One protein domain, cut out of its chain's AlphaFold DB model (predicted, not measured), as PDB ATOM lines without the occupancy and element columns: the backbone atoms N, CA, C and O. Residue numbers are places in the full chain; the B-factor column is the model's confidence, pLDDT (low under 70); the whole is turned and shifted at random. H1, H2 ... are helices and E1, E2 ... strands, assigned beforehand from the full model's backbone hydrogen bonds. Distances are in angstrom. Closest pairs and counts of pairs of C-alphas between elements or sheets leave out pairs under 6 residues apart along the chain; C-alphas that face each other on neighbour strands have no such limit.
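Overview. This is residues 288 to 408 of the 1135 residues of the protein "Hypothetical protein" of Symbiodinium necroappetens (UniProt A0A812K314). Two small twisted sheets stand side by side along the longest axis: E6, E1, E10 and E9 with the long helix H2 over one face, and E2, E5, E4 and E3 at one end; the hairpin of E7 and E8 makes the other end. The short helix H1 sits between E6 and E7. The printed part has 121 residues, in the order E1 E2 E3 E4 E5 E6 H1 E7 E8 E9 E10 H2; its class is mixed, helices and strands. Both four-stranded sheets are mixed; E7 and E8 are antiparallel. It is compact, with a radius of gyration of the C-alphas of 14.8 A and spans of 45 by 33 by 23 A.

Along the chain. Find C-alpha 289 at (147.496, 179.700, 151.217), where E1, residues 289 to 293, begins. Its sheet also holds E6, residues 348 to 351, E10, residues 387 to 391, 13.2 A long, and E9, residues 382 to 384. The other sheet has E2, residues 300 to 302, E5, residues 339 to 341, E4, residues 327 to 333, 19.0 A, and E3, residues 315 to 322, 19.9 A, which bends by 54 degrees at residue 319. E7 is residues 361 to 364, E8 residues 369 to 372, H1 residues 352 to 357. H2, residues 392 to 408, runs 24.1 A to C-alpha 408 at (137.239, 182.288, 126.291).

Arrangement. Look first at E1: parallel to E6, N 291 to O 348, 2.9 A; antiparallel to E10, N 290 to O 390, 2.9 A. E10 and E9 form a hairpin, N 389 to O 382, 2.8 A. H2 is on one face, making two layers, helix and sheet, at a height over the sheet of 11.8 A; H1 only grazes this sheet. H1 touches H2 through residues 398 to 402 of H2 alone, closest C-alphas Lys 354 and Ile 402, 6.9 A, at a steep tilt of 50 degrees, the same way. The closest C-alphas of E6 and E2 are Trp 348 and Arg 301, 4.8 A. E2 is parallel to E5, N 301 to O 339, 2.9 A. E3, E4 and E5 form a meander, each strand the antiparallel neighbour of the one before: N 320 to O 328, 2.8 A, and N 340 to O 331, 2.8 A. The hairpin E7 and E8 has N 372 to O 361, 2.8 A. In H1 every O i to N i+4 pair is within hydrogen-bond range, in H2 11 of 13.

Size, cuts and confidence. The C-alphas farthest apart, Glu 310 and Trp 366, are 47.1 A apart. The printed part has no cut. Its long link joins E2 to E3. The mean pLDDT of the printed part is 74.3; among the residues under 70 are 320 to 326, 342 to 347 and 364 to 368.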
ATOM      1  N   ASP A 288     144.245 178.587 153.674       64.44
ATOM      2  CA  ASP A 288     144.673 179.986 153.839       64.44
ATOM      3  C   ASP A 288     145.687 180.446 152.770       64.44
ATOM      4  O   ASP A 288     145.854 181.647 152.529       64.44
ATOM      5  N   ARG A 289     146.348 179.488 152.106       71.88
ATOM      6  CA  ARG A 289     147.496 179.700 151.217       71.88
ATOM      7  C   ARG A 289     147.481 178.837 149.959       71.88
ATOM      8  O   ARG A 289     146.968 177.718 149.958       71.88
ATOM      9  N   VAL A 290     148.093 179.364 148.901       81.50
ATOM     10  CA  VAL A 290     148.268 178.717 147.593       81.50
ATOM     11  C   VAL A 290     149.732 178.811 147.180       81.50
ATOM     12  O   VAL A 290     150.293 179.905 147.174       81.50
ATOM     13  N   LEU A 291     150.337 177.674 146.838       81.69
ATOM     14  CA  LEU A 291     151.713 177.576 146.354       81.69
ATOM     15  C   LEU A 291     151.799 178.082 144.909       81.69
ATOM     16  O   LEU A 291     150.981 177.694 144.069       81.69
ATOM     17  N   LEU A 292     152.801 178.907 144.608       80.88
ATOM     18  CA  LEU A 292     153.175 179.239 143.235       80.88
ATOM     19  C   LEU A 292     154.313 178.315 142.795       80.88
ATOM     20  O   LEU A 292     155.374 178.305 143.410       80.88
ATOM     21  N   ASP A 293     154.099 177.527 141.745       77.06
ATOM     22  CA  ASP A 293     155.048 176.483 141.342       77.06
ATOM     23  C   ASP A 293     155.441 176.614 139.865       77.06
ATOM     24  O   ASP A 293     154.590 176.728 138.979       77.06
ATOM     25  N   SER A 294     156.746 176.592 139.591       70.38
ATOM     26  CA  SER A 294     157.303 176.523 138.237       70.38
ATOM     27  C   SER A 294     157.203 175.126 137.615       70.38
ATOM     28  O   SER A 294     157.237 175.013 136.394       70.38
ATOM     29  N   GLY A 295     157.104 174.072 138.432       59.97
ATOM     30  CA  GLY A 295     156.983 172.677 137.997       59.97
ATOM     31  C   GLY A 295     155.554 172.234 137.659       59.97
ATOM     32  O   GLY A 295     155.372 171.158 137.090       59.97
ATOM     33  N   ALA A 296     154.543 173.045 137.983       66.62
ATOM     34  CA  ALA A 296     153.144 172.775 137.667       66.62
ATOM     35  C   ALA A 296     152.704 173.501 136.383       66.62
ATOM     36  O   ALA A 296     152.803 174.723 136.269       66.62
ATOM     37  N   ASN A 297     152.132 172.753 135.435       69.81
ATOM     38  CA  ASN A 297     151.648 173.305 134.161       69.81
ATOM     39  C   ASN A 297     150.180 173.772 134.198       69.81
ATOM     40  O   ASN A 297     149.736 174.494 133.307       69.81
ATOM     41  N   GLU A 298     149.409 173.358 135.205       78.75
ATOM     42  CA  GLU A 298     147.967 173.602 135.335       78.75
ATOM     43  C   GLU A 298     147.607 173.972 136.784       78.75
ATOM     44  O   GLU A 298     148.362 173.696 137.718       78.75
ATOM     45  N   LEU A 299     146.442 174.596 136.986       82.69
ATOM     46  CA  LEU A 299     145.926 174.896 138.326       82.69
ATOM     47  C   LEU A 299     145.401 173.611 138.986       82.69
ATOM     48  O   LEU A 299     144.419 173.030 138.516       82.69
ATOM     49  N   CYS A 300     146.038 173.192 140.080       82.44
ATOM     50  CA  CYS A 300     145.775 171.922 140.752       82.44
ATOM     51  C   CYS A 300     145.214 172.123 142.167       82.44
ATOM     52  O   CYS A 300     145.667 172.994 142.916       82.44
ATOM     53  N   ARG A 301     144.245 171.285 142.552       81.81
ATOM     54  CA  ARG A 301     143.616 171.299 143.881       81.81
ATOM     55  C   ARG A 301     143.232 169.896 144.377       81.81
ATOM     56  O   ARG A 301     143.085 168.977 143.568       81.81
ATOM     57  N   PRO A 302     143.009 169.712 145.690       78.38
ATOM     58  CA  PRO A 302     142.491 168.458 146.229       78.38
ATOM     59  C   PRO A 302     141.116 168.086 145.665       78.38
ATOM     60  O   PRO A 302     140.251 168.948 145.464       78.38
ATOM     61  N   LEU A 303     140.901 166.785 145.469       76.81
ATOM     62  CA  LEU A 303     139.577 166.197 145.305       76.81
ATOM     63  C   LEU A 303     138.923 166.045 146.684       76.81
ATOM     64  O   LEU A 303     139.354 165.229 147.500       76.81
ATOM     65  N   THR A 304     137.899 166.850 146.950       72.12
ATOM     66  CA  THR A 304     137.126 166.835 148.195       72.12
ATOM     67  C   THR A 304     135.902 165.918 148.074       72.12
ATOM     68  O   THR A 304     135.417 165.657 146.976       72.12
ATOM     69  N   ALA A 305     135.427 165.377 149.202       64.44
ATOM     70  CA  ALA A 305     134.415 164.309 149.232       64.44
ATOM     71  C   ALA A 305     132.992 164.746 148.816       64.44
ATOM     72  O   ALA A 305     132.112 163.907 148.663       64.44
ATOM     73  N   ASP A 306     132.768 166.047 148.645       67.69
ATOM     74  CA  ASP A 306     131.552 166.672 148.117       67.69
ATOM     75  C   ASP A 306     131.491 166.695 146.577       67.69
ATOM     76  O   ASP A 306     130.485 167.118 146.008       67.69
ATOM     77  N   ILE A 307     132.555 166.260 145.894       74.31
ATOM     78  CA  ILE A 307     132.667 166.326 144.435       74.31
ATOM     79  C   ILE A 307     132.364 164.970 143.803       74.31
ATOM     80  O   ILE A 307     133.165 164.037 143.876       74.31
ATOM     81  N   ASP A 308     131.228 164.907 143.113       77.44
ATOM     82  CA  ASP A 308     130.852 163.779 142.266       77.44
ATOM     83  C   ASP A 308     131.664 163.782 140.959       77.44
ATOM     84  O   ASP A 308     131.384 164.534 140.022       77.44
ATOM     85  N   VAL A 309     132.703 162.946 140.915       74.00
ATOM     86  CA  VAL A 309     133.578 162.764 139.745       74.00
ATOM     87  C   VAL A 309     132.978 161.866 138.659       74.00
ATOM     88  O   VAL A 309     133.546 161.798 137.568       74.00
ATOM     89  N   GLU A 310     131.846 161.202 138.918       73.31
ATOM     90  CA  GLU A 310     131.135 160.398 137.917       73.31
ATOM     91  C   GLU A 310     130.304 161.281 136.966       73.31
ATOM     92  O   GLU A 310     129.947 160.854 135.864       73.31
ATOM     93  N   ASP A 311     130.078 162.554 137.319       79.06
ATOM     94  CA  ASP A 311     129.465 163.548 136.439       79.06
ATOM     95  C   ASP A 311     130.403 163.964 135.286       79.06
ATOM     96  O   ASP A 311     131.061 165.013 135.287       79.06
ATOM     97  N   THR A 312     130.394 163.138 134.241       71.44
ATOM     98  CA  THR A 312     131.129 163.340 132.981       71.44
ATOM     99  C   THR A 312     130.787 164.642 132.239       71.44
ATOM    100  O   THR A 312     131.544 165.049 131.348       71.44
ATOM    101  N   THR A 313     129.689 165.329 132.597       70.19
ATOM    102  CA  THR A 313     129.323 166.643 132.036       70.19
ATOM    103  C   THR A 313     130.101 167.791 132.680       70.19
ATOM    104  O   THR A 313     130.300 168.831 132.049       70.19
ATOM    105  N   LYS A 314     130.597 167.600 133.910       75.62
ATOM    106  CA  LYS A 314     131.399 168.584 134.652       75.62
ATOM    107  C   LYS A 314     132.878 168.218 134.717       75.62
ATOM    108  O   LYS A 314     133.718 169.122 134.679       75.62
ATOM    109  N   TYR A 315     133.198 166.927 134.773       82.69
ATOM    110  CA  TYR A 315     134.554 166.418 134.969       82.69
ATOM    111  C   TYR A 315     134.997 165.511 133.813       82.69
ATOM    112  O   TYR A 315     134.193 164.848 133.160       82.69
ATOM    113  N   MET A 316     136.299 165.505 133.537       80.69
ATOM    114  CA  MET A 316     136.938 164.661 132.528       80.69
ATOM    115  C   MET A 316     138.109 163.911 133.181       80.69
ATOM    116  O   MET A 316     138.963 164.573 133.770       80.69
ATOM    117  N   PRO A 317     138.175 162.569 133.119       80.31
ATOM    118  CA  PRO A 317     139.297 161.816 133.678       80.31
ATOM    119  C   PRO A 317     140.591 162.125 132.911       80.31
ATOM    120  O   PRO A 317     140.561 162.350 131.703       80.31
ATOM    121  N   LEU A 318     141.719 162.145 133.624       80.06
ATOM    122  CA  LEU A 318     143.018 162.568 133.102       80.06
ATOM    123  C   LEU A 318     144.157 161.775 133.765       80.06
ATOM    124  O   LEU A 318     144.122 161.523 134.972       80.06
ATOM    125  N   GLY A 319     145.186 161.410 132.999       74.25
ATOM    126  CA  GLY A 319     146.427 160.877 133.560       74.25
ATOM    127  C   GLY A 319     147.267 162.007 134.160       74.25
ATOM    128  O   GLY A 319     147.474 163.037 133.525       74.25
ATOM    129  N   VAL A 320     147.759 161.850 135.387       69.88
ATOM    130  CA  VAL A 320     148.589 162.873 136.041       69.88
ATOM    131  C   VAL A 320     149.872 162.243 136.564       69.88
ATOM    132  O   VAL A 320     149.859 161.450 137.506       69.88
ATOM    133  N   THR A 321     150.992 162.603 135.944       68.38
ATOM    134  CA  THR A 321     152.333 162.154 136.315       68.38
ATOM    135  C   THR A 321     152.887 163.086 137.383       68.38
ATOM    136  O   THR A 321     153.194 164.250 137.136       68.38
ATOM    137  N   LEU A 322     153.004 162.581 138.607       64.31
ATOM    138  CA  LEU A 322     153.621 163.321 139.699       64.31
ATOM    139  C   LEU A 322     155.120 163.511 139.435       64.31
ATOM    140  O   LEU A 322     155.758 162.661 138.814       64.31
ATOM    141  N   ALA A 323     155.707 164.557 140.015       54.44
ATOM    142  CA  ALA A 323     157.155 164.781 140.056       54.44
ATOM    143  C   ALA A 323     157.975 163.536 140.463       54.44
ATOM    144  O   ALA A 323     159.044 163.273 139.921       54.44
ATOM    145  N   SER A 324     157.451 162.685 141.348       54.12
ATOM    146  CA  SER A 324     158.089 161.407 141.704       54.12
ATOM    147  C   SER A 324     158.210 160.399 140.542       54.12
ATOM    148  O   SER A 324     158.736 159.303 140.740       54.12
ATOM    149  N   GLY A 325     157.729 160.734 139.339       54.91
ATOM    150  CA  GLY A 325     157.569 159.851 138.181       54.91
ATOM    151  C   GLY A 325     156.379 158.897 138.300       54.91
ATOM    152  O   GLY A 325     156.250 157.984 137.492       54.91
ATOM    153  N   GLN A 326     155.531 159.063 139.318       63.59
ATOM    154  CA  GLN A 326     154.386 158.191 139.559       63.59
ATOM    155  C   GLN A 326     153.137 158.745 138.873       63.59
ATOM    156  O   GLN A 326     152.638 159.803 139.253       63.59
ATOM    157  N   THR A 327     152.584 158.008 137.913       71.12
ATOM    158  CA  THR A 327     151.284 158.341 137.320       71.12
ATOM    159  C   THR A 327     150.142 157.985 138.274       71.12
ATOM    160  O   THR A 327     150.125 156.925 138.903       71.12
ATOM    161  N   THR A 328     149.183 158.895 138.388       74.81
ATOM    162  CA  THR A 328     147.968 158.799 139.204       74.81
ATOM    163  C   THR A 328     146.779 159.307 138.391       74.81
ATOM    164  O   THR A 328     146.954 160.083 137.453       74.81
ATOM    165  N   GLN A 329     145.566 158.856 138.708       79.19
ATOM    166  CA  GLN A 329     144.362 159.314 138.014       79.19
ATOM    167  C   GLN A 329     143.870 160.629 138.627       79.19
ATOM    168  O   GLN A 329     143.563 160.677 139.817       79.19
ATOM    169  N   GLY A 330     143.789 161.681 137.816       82.38
ATOM    170  CA  GLY A 330     143.183 162.963 138.169       82.38
ATOM    171  C   GLY A 330     141.909 163.229 137.364       82.38
ATOM    172  O   GLY A 330     141.527 162.454 136.486       82.38
ATOM    173  N   TYR A 331     141.256 164.353 137.654       85.00
ATOM    174  CA  TYR A 331     140.054 164.799 136.945       85.00
ATOM    175  C   TYR A 331     140.169 166.279 136.588       85.00
ATOM    176  O   TYR A 331     140.535 167.086 137.435       85.00
ATOM    177  N   ARG A 332     139.821 166.669 135.362       86.56
ATOM    178  CA  ARG A 332     139.787 168.066 134.919       86.56
ATOM    179  C   ARG A 332     138.364 168.617 134.941       86.56
ATOM    180  O   ARG A 332     137.453 167.975 134.425       86.56
ATOM    181  N   THR A 333     138.162 169.822 135.469       85.56
ATOM    182  CA  THR A 333     136.894 170.553 135.311       85.56
ATOM    183  C   THR A 333     136.727 171.027 133.866       85.56
ATOM    184  O   THR A 333     137.587 171.727 133.333       85.56
ATOM    185  N   ARG A 334     135.600 170.699 133.226       78.31
ATOM    186  CA  ARG A 334     135.295 171.147 131.853       78.31
ATOM    187  C   ARG A 334     134.994 172.645 131.754       78.31
ATOM    188  O   ARG A 334     135.162 173.229 130.693       78.31
ATOM    189  N   LYS A 335     134.517 173.255 132.845       77.25
ATOM    190  CA  LYS A 335     134.107 174.668 132.881       77.25
ATOM    191  C   LYS A 335     135.267 175.626 133.146       77.25
ATOM    192  O   LYS A 335     135.306 176.699 132.554       77.25
ATOM    193  N   ASP A 336     136.170 175.261 134.051       77.88
ATOM    194  CA  ASP A 336     137.151 176.187 134.632       77.88
ATOM    195  C   ASP A 336     138.609 175.729 134.432       77.88
ATOM    196  O   ASP A 336     139.533 176.460 134.783       77.88
ATOM    197  N   GLY A 337     138.826 174.553 133.831       78.31
ATOM    198  CA  GLY A 337     140.131 174.033 133.411       78.31
ATOM    199  C   GLY A 337     140.980 173.387 134.511       78.31
ATOM    200  O   GLY A 337     141.966 172.729 134.178       78.31
ATOM    201  N   GLU A 338     140.585 173.545 135.778       86.50
ATOM    202  CA  GLU A 338     141.263 173.068 136.999       86.50
ATOM    203  C   GLU A 338     141.414 171.544 137.054       86.50
ATOM    204  O   GLU A 338     140.511 170.830 136.614       86.50
ATOM    205  N   ILE A 339     142.482 171.055 137.692       85.00
ATOM    206  CA  ILE A 339     142.728 169.629 137.945       85.00
ATOM    207  C   ILE A 339     142.485 169.287 139.421       85.00
ATOM    208  O   ILE A 339     142.994 169.948 140.326       85.00
ATOM    209  N   LEU A 340     141.715 168.225 139.651       83.38
ATOM    210  CA  LEU A 340     141.420 167.623 140.943       83.38
ATOM    211  C   LEU A 340     142.239 166.343 141.122       83.38
ATOM    212  O   LEU A 340     142.231 165.475 140.246       83.38
ATOM    213  N   MET A 341     142.884 166.207 142.280       80.88
ATOM    214  CA  MET A 341     143.749 165.069 142.611       80.88
ATOM    215  C   MET A 341     143.209 164.262 143.804       80.88
ATOM    216  O   MET A 341     142.942 164.865 144.849       80.88
ATOM    217  N   PRO A 342     143.065 162.924 143.704       69.56
ATOM    218  CA  PRO A 342     142.673 162.086 144.837       69.56
ATOM    219  C   PRO A 342     143.733 162.104 145.953       69.56
ATOM    220  O   PRO A 342     144.934 162.164 145.697       69.56
ATOM    221  N   MET A 343     143.254 162.085 147.201       51.25
ATOM    222  CA  MET A 343     144.007 162.362 148.438       51.25
ATOM    223  C   MET A 343     145.351 161.599 148.563       51.25
ATOM    224  O   MET A 343     145.427 160.411 148.276       51.25
ATOM    225  N   GLY A 344     146.433 162.190 149.087       52.22
ATOM    226  CA  GLY A 344     146.488 163.433 149.863       52.22
ATOM    227  C   GLY A 344     147.897 163.999 150.084       52.22
ATOM    228  O   GLY A 344     148.895 163.460 149.601       52.22
ATOM    229  N   SER A 345     147.952 165.105 150.838       48.09
ATOM    230  CA  SER A 345     149.069 166.071 150.926       48.09
ATOM    231  C   SER A 345     149.376 166.811 149.615       48.09
ATOM    232  O   SER A 345     150.510 166.834 149.150       48.09
ATOM    233  N   THR A 346     148.354 167.438 149.030       52.41
ATOM    234  CA  THR A 346     148.536 168.579 148.123       52.41
ATOM    235  C   THR A 346     147.822 169.793 148.713       52.41
ATOM    236  O   THR A 346     146.633 169.738 149.026       52.41
ATOM    237  N   GLU A 347     148.554 170.889 148.905       66.50
ATOM    238  CA  GLU A 347     147.953 172.220 149.049       66.50
ATOM    239  C   GLU A 347     147.436 172.677 147.663       66.50
ATOM    240  O   GLU A 347     147.552 171.943 146.676       66.50
ATOM    241  N   TRP A 348     146.817 173.855 147.547       80.19
ATOM    242  CA  TRP A 348     146.507 174.390 146.211       80.19
ATOM    243  C   TRP A 348     147.804 174.804 145.515       80.19
ATOM    244  O   TRP A 348     148.632 175.475 146.129       80.19
ATOM    245  N   ILE A 349     147.959 174.433 144.242       82.00
ATOM    246  CA  ILE A 349     149.163 174.712 143.451       82.00
ATOM    247  C   ILE A 349     148.763 175.462 142.182       82.00
ATOM    248  O   ILE A 349     148.012 174.943 141.353       82.00
ATOM    249  N   CYS A 350     149.279 176.677 142.021       83.50
ATOM    250  CA  CYS A 350     149.091 177.492 140.834       83.50
ATOM    251  C   CYS A 350     150.371 177.506 139.992       83.50
ATOM    252  O   CYS A 350     151.383 178.081 140.392       83.50
ATOM    253  N   GLY A 351     150.305 176.903 138.803       81.31
ATOM    254  CA  GLY A 351     151.410 176.904 137.849       81.31
ATOM    255  C   GLY A 351     151.771 178.305 137.353       81.31
ATOM    256  O   GLY A 351     150.903 179.022 136.840       81.31
ATOM    257  N   LEU A 352     153.050 178.689 137.432       78.12
ATOM    258  CA  LEU A 352     153.532 179.995 136.950       78.12
ATOM    259  C   LEU A 352     153.238 180.215 135.454       78.12
ATOM    260  O   LEU A 352     152.911 181.328 135.042       78.12
ATOM    261  N   ALA A 353     153.242 179.147 134.650       73.25
ATOM    262  CA  ALA A 353     152.863 179.203 133.237       73.25
ATOM    263  C   ALA A 353     151.407 179.671 133.018       73.25
ATOM    264  O   ALA A 353     151.120 180.371 132.045       73.25
ATOM    265  N   LYS A 354     150.479 179.329 133.924       74.00
ATOM    266  CA  LYS A 354     149.068 179.753 133.850       74.00
ATOM    267  C   LYS A 354     148.864 181.176 134.352       74.00
ATOM    268  O   LYS A 354     148.031 181.888 133.799       74.00
ATOM    269  N   LEU A 355     149.653 181.606 135.335       77.06
ATOM    270  CA  LEU A 355     149.713 183.003 135.771       77.06
ATOM    271  C   LEU A 355     150.165 183.925 134.635       77.06
ATOM    272  O   LEU A 355     149.477 184.901 134.338       77.06
ATOM    273  N   ALA A 356     151.250 183.562 133.944       77.44
ATOM    274  CA  ALA A 356     151.740 184.298 132.781       77.44
ATOM    275  C   ALA A 356     150.686 184.374 131.660       77.44
ATOM    276  O   ALA A 356     150.413 185.455 131.141       77.44
ATOM    277  N   GLN A 357     150.024 183.254 131.335       74.94
ATOM    278  CA  GLN A 357     148.942 183.223 130.336       74.94
ATOM    279  C   GLN A 357     147.732 184.086 130.728       74.94
ATOM    280  O   GLN A 357     147.155 184.748 129.870       74.94
ATOM    281  N   ALA A 358     147.376 184.139 132.014       73.62
ATOM    282  CA  ALA A 358     146.316 185.009 132.524       73.62
ATOM    283  C   ALA A 358     146.730 186.497 132.639       73.62
ATOM    284  O   ALA A 358     145.930 187.322 133.086       73.62
ATOM    285  N   GLY A 359     147.950 186.857 132.222       72.75
ATOM    286  CA  GLY A 359     148.443 188.234 132.169       72.75
ATOM    287  C   GLY A 359     149.059 188.756 133.469       72.75
ATOM    288  O   GLY A 359     149.141 189.972 133.638       72.75
ATOM    289  N   PHE A 360     149.473 187.874 134.381       78.69
ATOM    290  CA  PHE A 360     150.218 188.238 135.589       78.69
ATOM    291  C   PHE A 360     151.723 188.087 135.354       78.69
ATOM    292  O   PHE A 360     152.172 187.139 134.709       78.69
ATOM    293  N   ARG A 361     152.517 189.003 135.907       76.25
ATOM    294  CA  ARG A 361     153.979 188.986 135.830       76.25
ATOM    295  C   ARG A 361     154.544 188.532 137.169       76.25
ATOM    296  O   ARG A 361     154.439 189.252 138.151       76.25
ATOM    297  N   PHE A 362     155.147 187.351 137.201       80.94
ATOM    298  CA  PHE A 362     155.929 186.887 138.344       80.94
ATOM    299  C   PHE A 362     157.410 187.177 138.084       80.94
ATOM    300  O   PHE A 362     157.923 186.815 137.023       80.94
ATOM    301  N   THR A 363     158.090 187.810 139.033       71.00
ATOM    302  CA  THR A 363     159.542 188.018 139.015       71.00
ATOM    303  C   THR A 363     160.149 187.458 140.294       71.00
ATOM    304  O   THR A 363     159.513 187.445 141.346       71.00
ATOM    305  N   TRP A 364     161.380 186.967 140.192       68.19
ATOM    306  CA  TRP A 364     162.170 186.530 141.335       68.19
ATOM    307  C   TRP A 364     163.554 187.145 141.202       68.19
ATOM    308  O   TRP A 364     164.271 186.851 140.244       68.19
ATOM    309  N   ASP A 365     163.918 187.996 142.150       54.34
ATOM    310  CA  ASP A 365     165.212 188.666 142.192       54.34
ATOM    311  C   ASP A 365     165.895 188.468 143.559       54.34
ATOM    312  O   ASP A 365     165.691 187.456 144.235       54.34
ATOM    313  N   TRP A 366     166.798 189.380 143.914       45.19
ATOM    314  CA  TRP A 366     167.565 189.348 145.156       45.19
ATOM    315  C   TRP A 366     166.833 190.012 146.338       45.19
ATOM    316  O   TRP A 366     167.241 189.793 147.479       45.19
ATOM    317  N   GLU A 367     165.765 190.778 146.088       50.28
ATOM    318  CA  GLU A 367     164.854 191.312 147.108       50.28
ATOM    319  C   GLU A 367     163.752 190.288 147.443       50.28
ATOM    320  O   GLU A 367     163.343 190.176 148.601       50.28
ATOM    321  N   GLY A 368     163.333 189.472 146.467       55.25
ATOM    322  CA  GLY A 368     162.503 188.284 146.685       55.25
ATOM    323  C   GLY A 368     161.609 187.915 145.493       55.25
ATOM    324  O   GLY A 368     161.837 188.359 144.368       55.25
ATOM    325  N   PRO A 369     160.582 187.072 145.708       76.62
ATOM    326  CA  PRO A 369     159.528 186.868 144.725       76.62
ATOM    327  C   PRO A 369     158.502 188.013 144.776       76.62
ATOM    328  O   PRO A 369     157.956 188.324 145.837       76.62
ATOM    329  N   SER A 370     158.147 188.569 143.618       73.62
ATOM    330  CA  SER A 370     157.034 189.514 143.465       73.62
ATOM    331  C   SER A 370     156.094 189.110 142.330       73.62
ATOM    332  O   SER A 370     156.507 188.523 141.330       73.62
ATOM    333  N   LEU A 371     154.804 189.413 142.485       81.06
ATOM    334  CA  LEU A 371     153.761 189.109 141.504       81.06
ATOM    335  C   LEU A 371     152.982 190.383 141.198       81.06
ATOM    336  O   LEU A 371     152.410 190.987 142.095       81.06
ATOM    337  N   GLU A 372     152.910 190.766 139.934       78.38
ATOM    338  CA  GLU A 372     152.174 191.937 139.466       78.38
ATOM    339  C   GLU A 372     150.985 191.519 138.599       78.38
ATOM    340  O   GLU A 372     151.059 190.591 137.785       78.38
ATOM    341  N   THR A 373     149.868 192.228 138.742       77.94
ATOM    342  CA  THR A 373     148.745 192.140 137.804       77.94
ATOM    343  C   THR A 373     149.075 192.831 136.478       77.94
ATOM    344  O   THR A 373     149.972 193.671 136.390       77.94
ATOM    345  N   ARG A 374     148.256 192.586 135.447       69.94
ATOM    346  CA  ARG A 374     148.340 193.279 134.147       69.94
ATOM    347  C   ARG A 374     148.292 194.817 134.239       69.94
ATOM    348  O   ARG A 374     148.740 195.484 133.313       69.94
ATOM    349  N   CYS A 375     147.740 195.379 135.316       68.75
ATOM    350  CA  CYS A 375     147.676 196.824 135.557       68.75
ATOM    351  C   CYS A 375     148.784 197.358 136.490       68.75
ATOM    352  O   CYS A 375     148.681 198.492 136.948       68.75
ATOM    353  N   GLY A 376     149.827 196.568 136.779       68.81
ATOM    354  CA  GLY A 376     150.967 196.988 137.606       68.81
ATOM    355  C   GLY A 376     150.686 197.029 139.112       68.81
ATOM    356  O   GLY A 376     151.476 197.579 139.873       68.81
ATOM    357  N   ARG A 377     149.564 196.459 139.577       79.25
ATOM    358  CA  ARG A 377     149.296 196.301 141.013       79.25
ATOM    359  C   ARG A 377     150.065 195.085 141.526       79.25
ATOM    360  O   ARG A 377     149.817 193.971 141.068       79.25
ATOM    361  N   SER A 378     150.945 195.295 142.499       79.31
ATOM    362  CA  SER A 378     151.643 194.208 143.191       79.31
ATOM    363  C   SER A 378     150.686 193.404 144.085       79.31
ATOM    364  O   SER A 378     149.835 193.964 144.783       79.31
ATOM    365  N   ILE A 379     150.824 192.080 144.042       81.19
ATOM    366  CA  ILE A 379     150.163 191.090 144.889       81.19
ATOM    367  C   ILE A 379     151.213 190.575 145.883       81.19
ATOM    368  O   ILE A 379     152.238 190.046 145.450       81.19
ATOM    369  N   PRO A 380     150.979 190.682 147.204       76.81
ATOM    370  CA  PRO A 380     151.962 190.263 148.191       76.81
ATOM    371  C   PRO A 380     152.139 188.740 148.193       76.81
ATOM    372  O   PRO A 380     151.166 187.981 148.261       76.81
ATOM    373  N   ILE A 381     153.405 188.324 148.167       80.38
ATOM    374  CA  ILE A 381     153.866 186.940 148.285       80.38
ATOM    375  C   ILE A 381     154.574 186.796 149.630       80.38
ATOM    376  O   ILE A 381     155.276 187.705 150.068       80.38
ATOM    377  N   TYR A 382     154.415 185.649 150.280       75.62
ATOM    378  CA  TYR A 382     155.202 185.267 151.450       75.62
ATOM    379  C   TYR A 382     155.969 183.979 151.167       75.62
ATOM    380  O   TYR A 382     155.497 183.101 150.445       75.62
ATOM    381  N   LEU A 383     157.165 183.883 151.739       70.00
ATOM    382  CA  LEU A 383     157.994 182.688 151.678       70.00
ATOM    383  C   LEU A 383     157.716 181.815 152.904       70.00
ATOM    384  O   LEU A 383     157.853 182.284 154.033       70.00
ATOM    385  N   ASP A 384     157.380 180.544 152.691       58.25
ATOM    386  CA  ASP A 384     157.388 179.516 153.738       58.25
ATOM    387  C   ASP A 384     158.326 178.383 153.312       58.25
ATOM    388  O   ASP A 384     158.200 177.843 152.215       58.25
ATOM    389  N   ASN A 385     159.312 178.066 154.154       59.62
ATOM    390  CA  ASN A 385     160.406 177.129 153.855       59.62
ATOM    391  C   ASN A 385     161.095 177.378 152.488       59.62
ATOM    392  O   ASN A 385     161.496 176.441 151.802       59.62
ATOM    393  N   GLY A 386     161.210 178.648 152.081       57.66
ATOM    394  CA  GLY A 386     161.814 179.062 150.806       57.66
ATOM    395  C   GLY A 386     160.898 178.971 149.578       57.66
ATOM    396  O   GLY A 386     161.311 179.381 148.496       57.66
ATOM    397  N   LEU A 387     159.657 178.494 149.723       67.00
ATOM    398  CA  LEU A 387     158.678 178.401 148.636       67.00
ATOM    399  C   LEU A 387     157.727 179.616 148.619       67.00
ATOM    400  O   LEU A 387     157.331 180.081 149.690       67.00
ATOM    401  N   PRO A 388     157.332 180.132 147.438       78.75
ATOM    402  CA  PRO A 388     156.454 181.296 147.309       78.75
ATOM    403  C   PRO A 388     154.969 180.927 147.462       78.75
ATOM    404  O   PRO A 388     154.430 180.100 146.724       78.75
ATOM    405  N   PHE A 389     154.269 181.603 148.367       81.94
ATOM    406  CA  PHE A 389     152.836 181.426 148.592       81.94
ATOM    407  C   PHE A 389     152.062 182.743 148.467       81.94
ATOM    408  O   PHE A 389     152.546 183.819 148.817       81.94
ATOM    409  N   VAL A 390     150.814 182.639 148.007       85.56
ATOM    410  CA  VAL A 390     149.835 183.737 147.937       85.56
ATOM    411  C   VAL A 390     148.640 183.403 148.829       85.56
ATOM    412  O   VAL A 390     148.222 182.248 148.926       85.56
ATOM    413  N   SER A 391     148.086 184.403 149.519       83.75
ATOM    414  CA  SER A 391     146.919 184.220 150.393       83.75
ATOM    415  C   SER A 391     145.664 183.882 149.590       83.75
ATOM    416  O   SER A 391     145.496 184.328 148.452       83.75
ATOM    417  N   TRP A 392     144.745 183.128 150.194       82.56
ATOM    418  CA  TRP A 392     143.499 182.725 149.535       82.56
ATOM    419  C   TRP A 392     142.681 183.902 148.990       82.56
ATOM    420  O   TRP A 392     142.068 183.796 147.931       82.56
ATOM    421  N   GLU A 393     142.680 185.033 149.696       79.12
ATOM    422  CA  GLU A 393     141.964 186.245 149.296       79.12
ATOM    423  C   GLU A 393     142.501 186.822 147.978       79.12
ATOM    424  O   GLU A 393     141.737 186.977 147.025       79.12
ATOM    425  N   ASN A 394     143.819 187.018 147.880       81.94
ATOM    426  CA  ASN A 394     144.484 187.459 146.650       81.94
ATOM    427  C   ASN A 394     144.368 186.411 145.530       81.94
ATOM    428  O   ASN A 394     144.193 186.745 144.355       81.94
ATOM    429  N   PHE A 395     144.397 185.125 145.885       84.19
ATOM    430  CA  PHE A 395     144.266 184.040 144.921       84.19
ATOM    431  C   PHE A 395     142.880 183.970 144.247       84.19
ATOM    432  O   PHE A 395     142.772 183.489 143.119       84.19
ATOM    433  N   ARG A 396     141.807 184.498 144.857       81.56
ATOM    434  CA  ARG A 396     140.480 184.561 144.203       81.56
ATOM    435  C   ARG A 396     140.487 185.416 142.933       81.56
ATOM    436  O   ARG A 396     139.810 185.056 141.969       81.56
ATOM    437  N   GLU A 397     141.248 186.511 142.919       80.88
ATOM    438  CA  GLU A 397     141.403 187.390 141.750       80.88
ATOM    439  C   GLU A 397     142.120 186.638 140.611       80.88
ATOM    440  O   GLU A 397     141.596 186.536 139.498       80.88
ATOM    441  N   ILE A 398     143.244 185.992 140.943       83.31
ATOM    442  CA  ILE A 398     144.038 185.120 140.059       83.31
ATOM    443  C   ILE A 398     143.180 183.996 139.458       83.31
ATOM    444  O   ILE A 398     143.113 183.838 138.237       83.31
ATOM    445  N   ARG A 399     142.473 183.234 140.301       85.44
ATOM    446  CA  ARG A 399     141.621 182.111 139.881       85.44
ATOM    447  C   ARG A 399     140.526 182.565 138.915       85.44
ATOM    448  O   ARG A 399     140.315 181.931 137.886       85.44
ATOM    449  N   SER A 400     139.867 183.688 139.211       83.56
ATOM    450  CA  SER A 400     138.821 184.260 138.351       83.56
ATOM    451  C   SER A 400     139.351 184.637 136.964       83.56
ATOM    452  O   SER A 400     138.666 184.404 135.965       83.56
ATOM    453  N   ALA A 401     140.573 185.174 136.879       81.62
ATOM    454  CA  ALA A 401     141.231 185.482 135.612       81.62
ATOM    455  C   ALA A 401     141.587 184.212 134.813       81.62
ATOM    456  O   ALA A 401     141.221 184.117 133.642       81.62
ATOM    457  N   ILE A 402     142.196 183.205 135.453       83.38
ATOM    458  CA  ILE A 402     142.547 181.920 134.815       83.38
ATOM    459  C   ILE A 402     141.294 181.215 134.262       83.38
ATOM    460  O   ILE A 402     141.276 180.799 133.103       83.38
ATOM    461  N   SER A 403     140.201 181.142 135.033       83.19
ATOM    462  CA  SER A 403     138.948 180.535 134.556       83.19
ATOM    463  C   SER A 403     138.270 181.344 133.439       83.19
ATOM    464  O   SER A 403     137.551 180.774 132.619       83.19
ATOM    465  N   LYS A 404     138.465 182.672 133.375       81.81
ATOM    466  CA  LYS A 404     137.977 183.499 132.255       81.81
ATOM    467  C   LYS A 404     138.753 183.218 130.966       81.81
ATOM    468  O   LYS A 404     138.102 183.027 129.943       81.81
ATOM    469  N   ASP A 405     140.085 183.129 131.023       78.88
ATOM    470  CA  ASP A 405     140.914 182.757 129.862       78.88
ATOM    471  C   ASP A 405     140.538 181.370 129.325       78.88
ATOM    472  O   ASP A 405     140.267 181.207 128.134       78.88
ATOM    473  N   HIS A 406     140.404 180.382 130.219       80.19
ATOM    474  CA  HIS A 406     140.012 179.027 129.834       80.19
ATOM    475  C   HIS A 406     138.673 179.005 129.079       80.19
ATOM    476  O   HIS A 406     138.597 178.475 127.971       80.19
ATOM    477  N   ARG A 407     137.629 179.651 129.622       79.75
ATOM    478  CA  ARG A 407     136.302 179.712 128.980       79.75
ATOM    479  C   ARG A 407     136.313 180.477 127.657       79.75
ATOM    480  O   ARG A 407     135.643 180.055 126.719       79.75
ATOM    481  N   ALA A 408     137.087 181.558 127.549       74.38
ATOM    482  CA  ALA A 408     137.239 182.288 126.291       74.38
ATOM    483  C   ALA A 408     137.845 181.400 125.189       74.38
ATOM    484  O   ALA A 408     137.378 181.424 124.050       74.38
TER     485      ALA A 408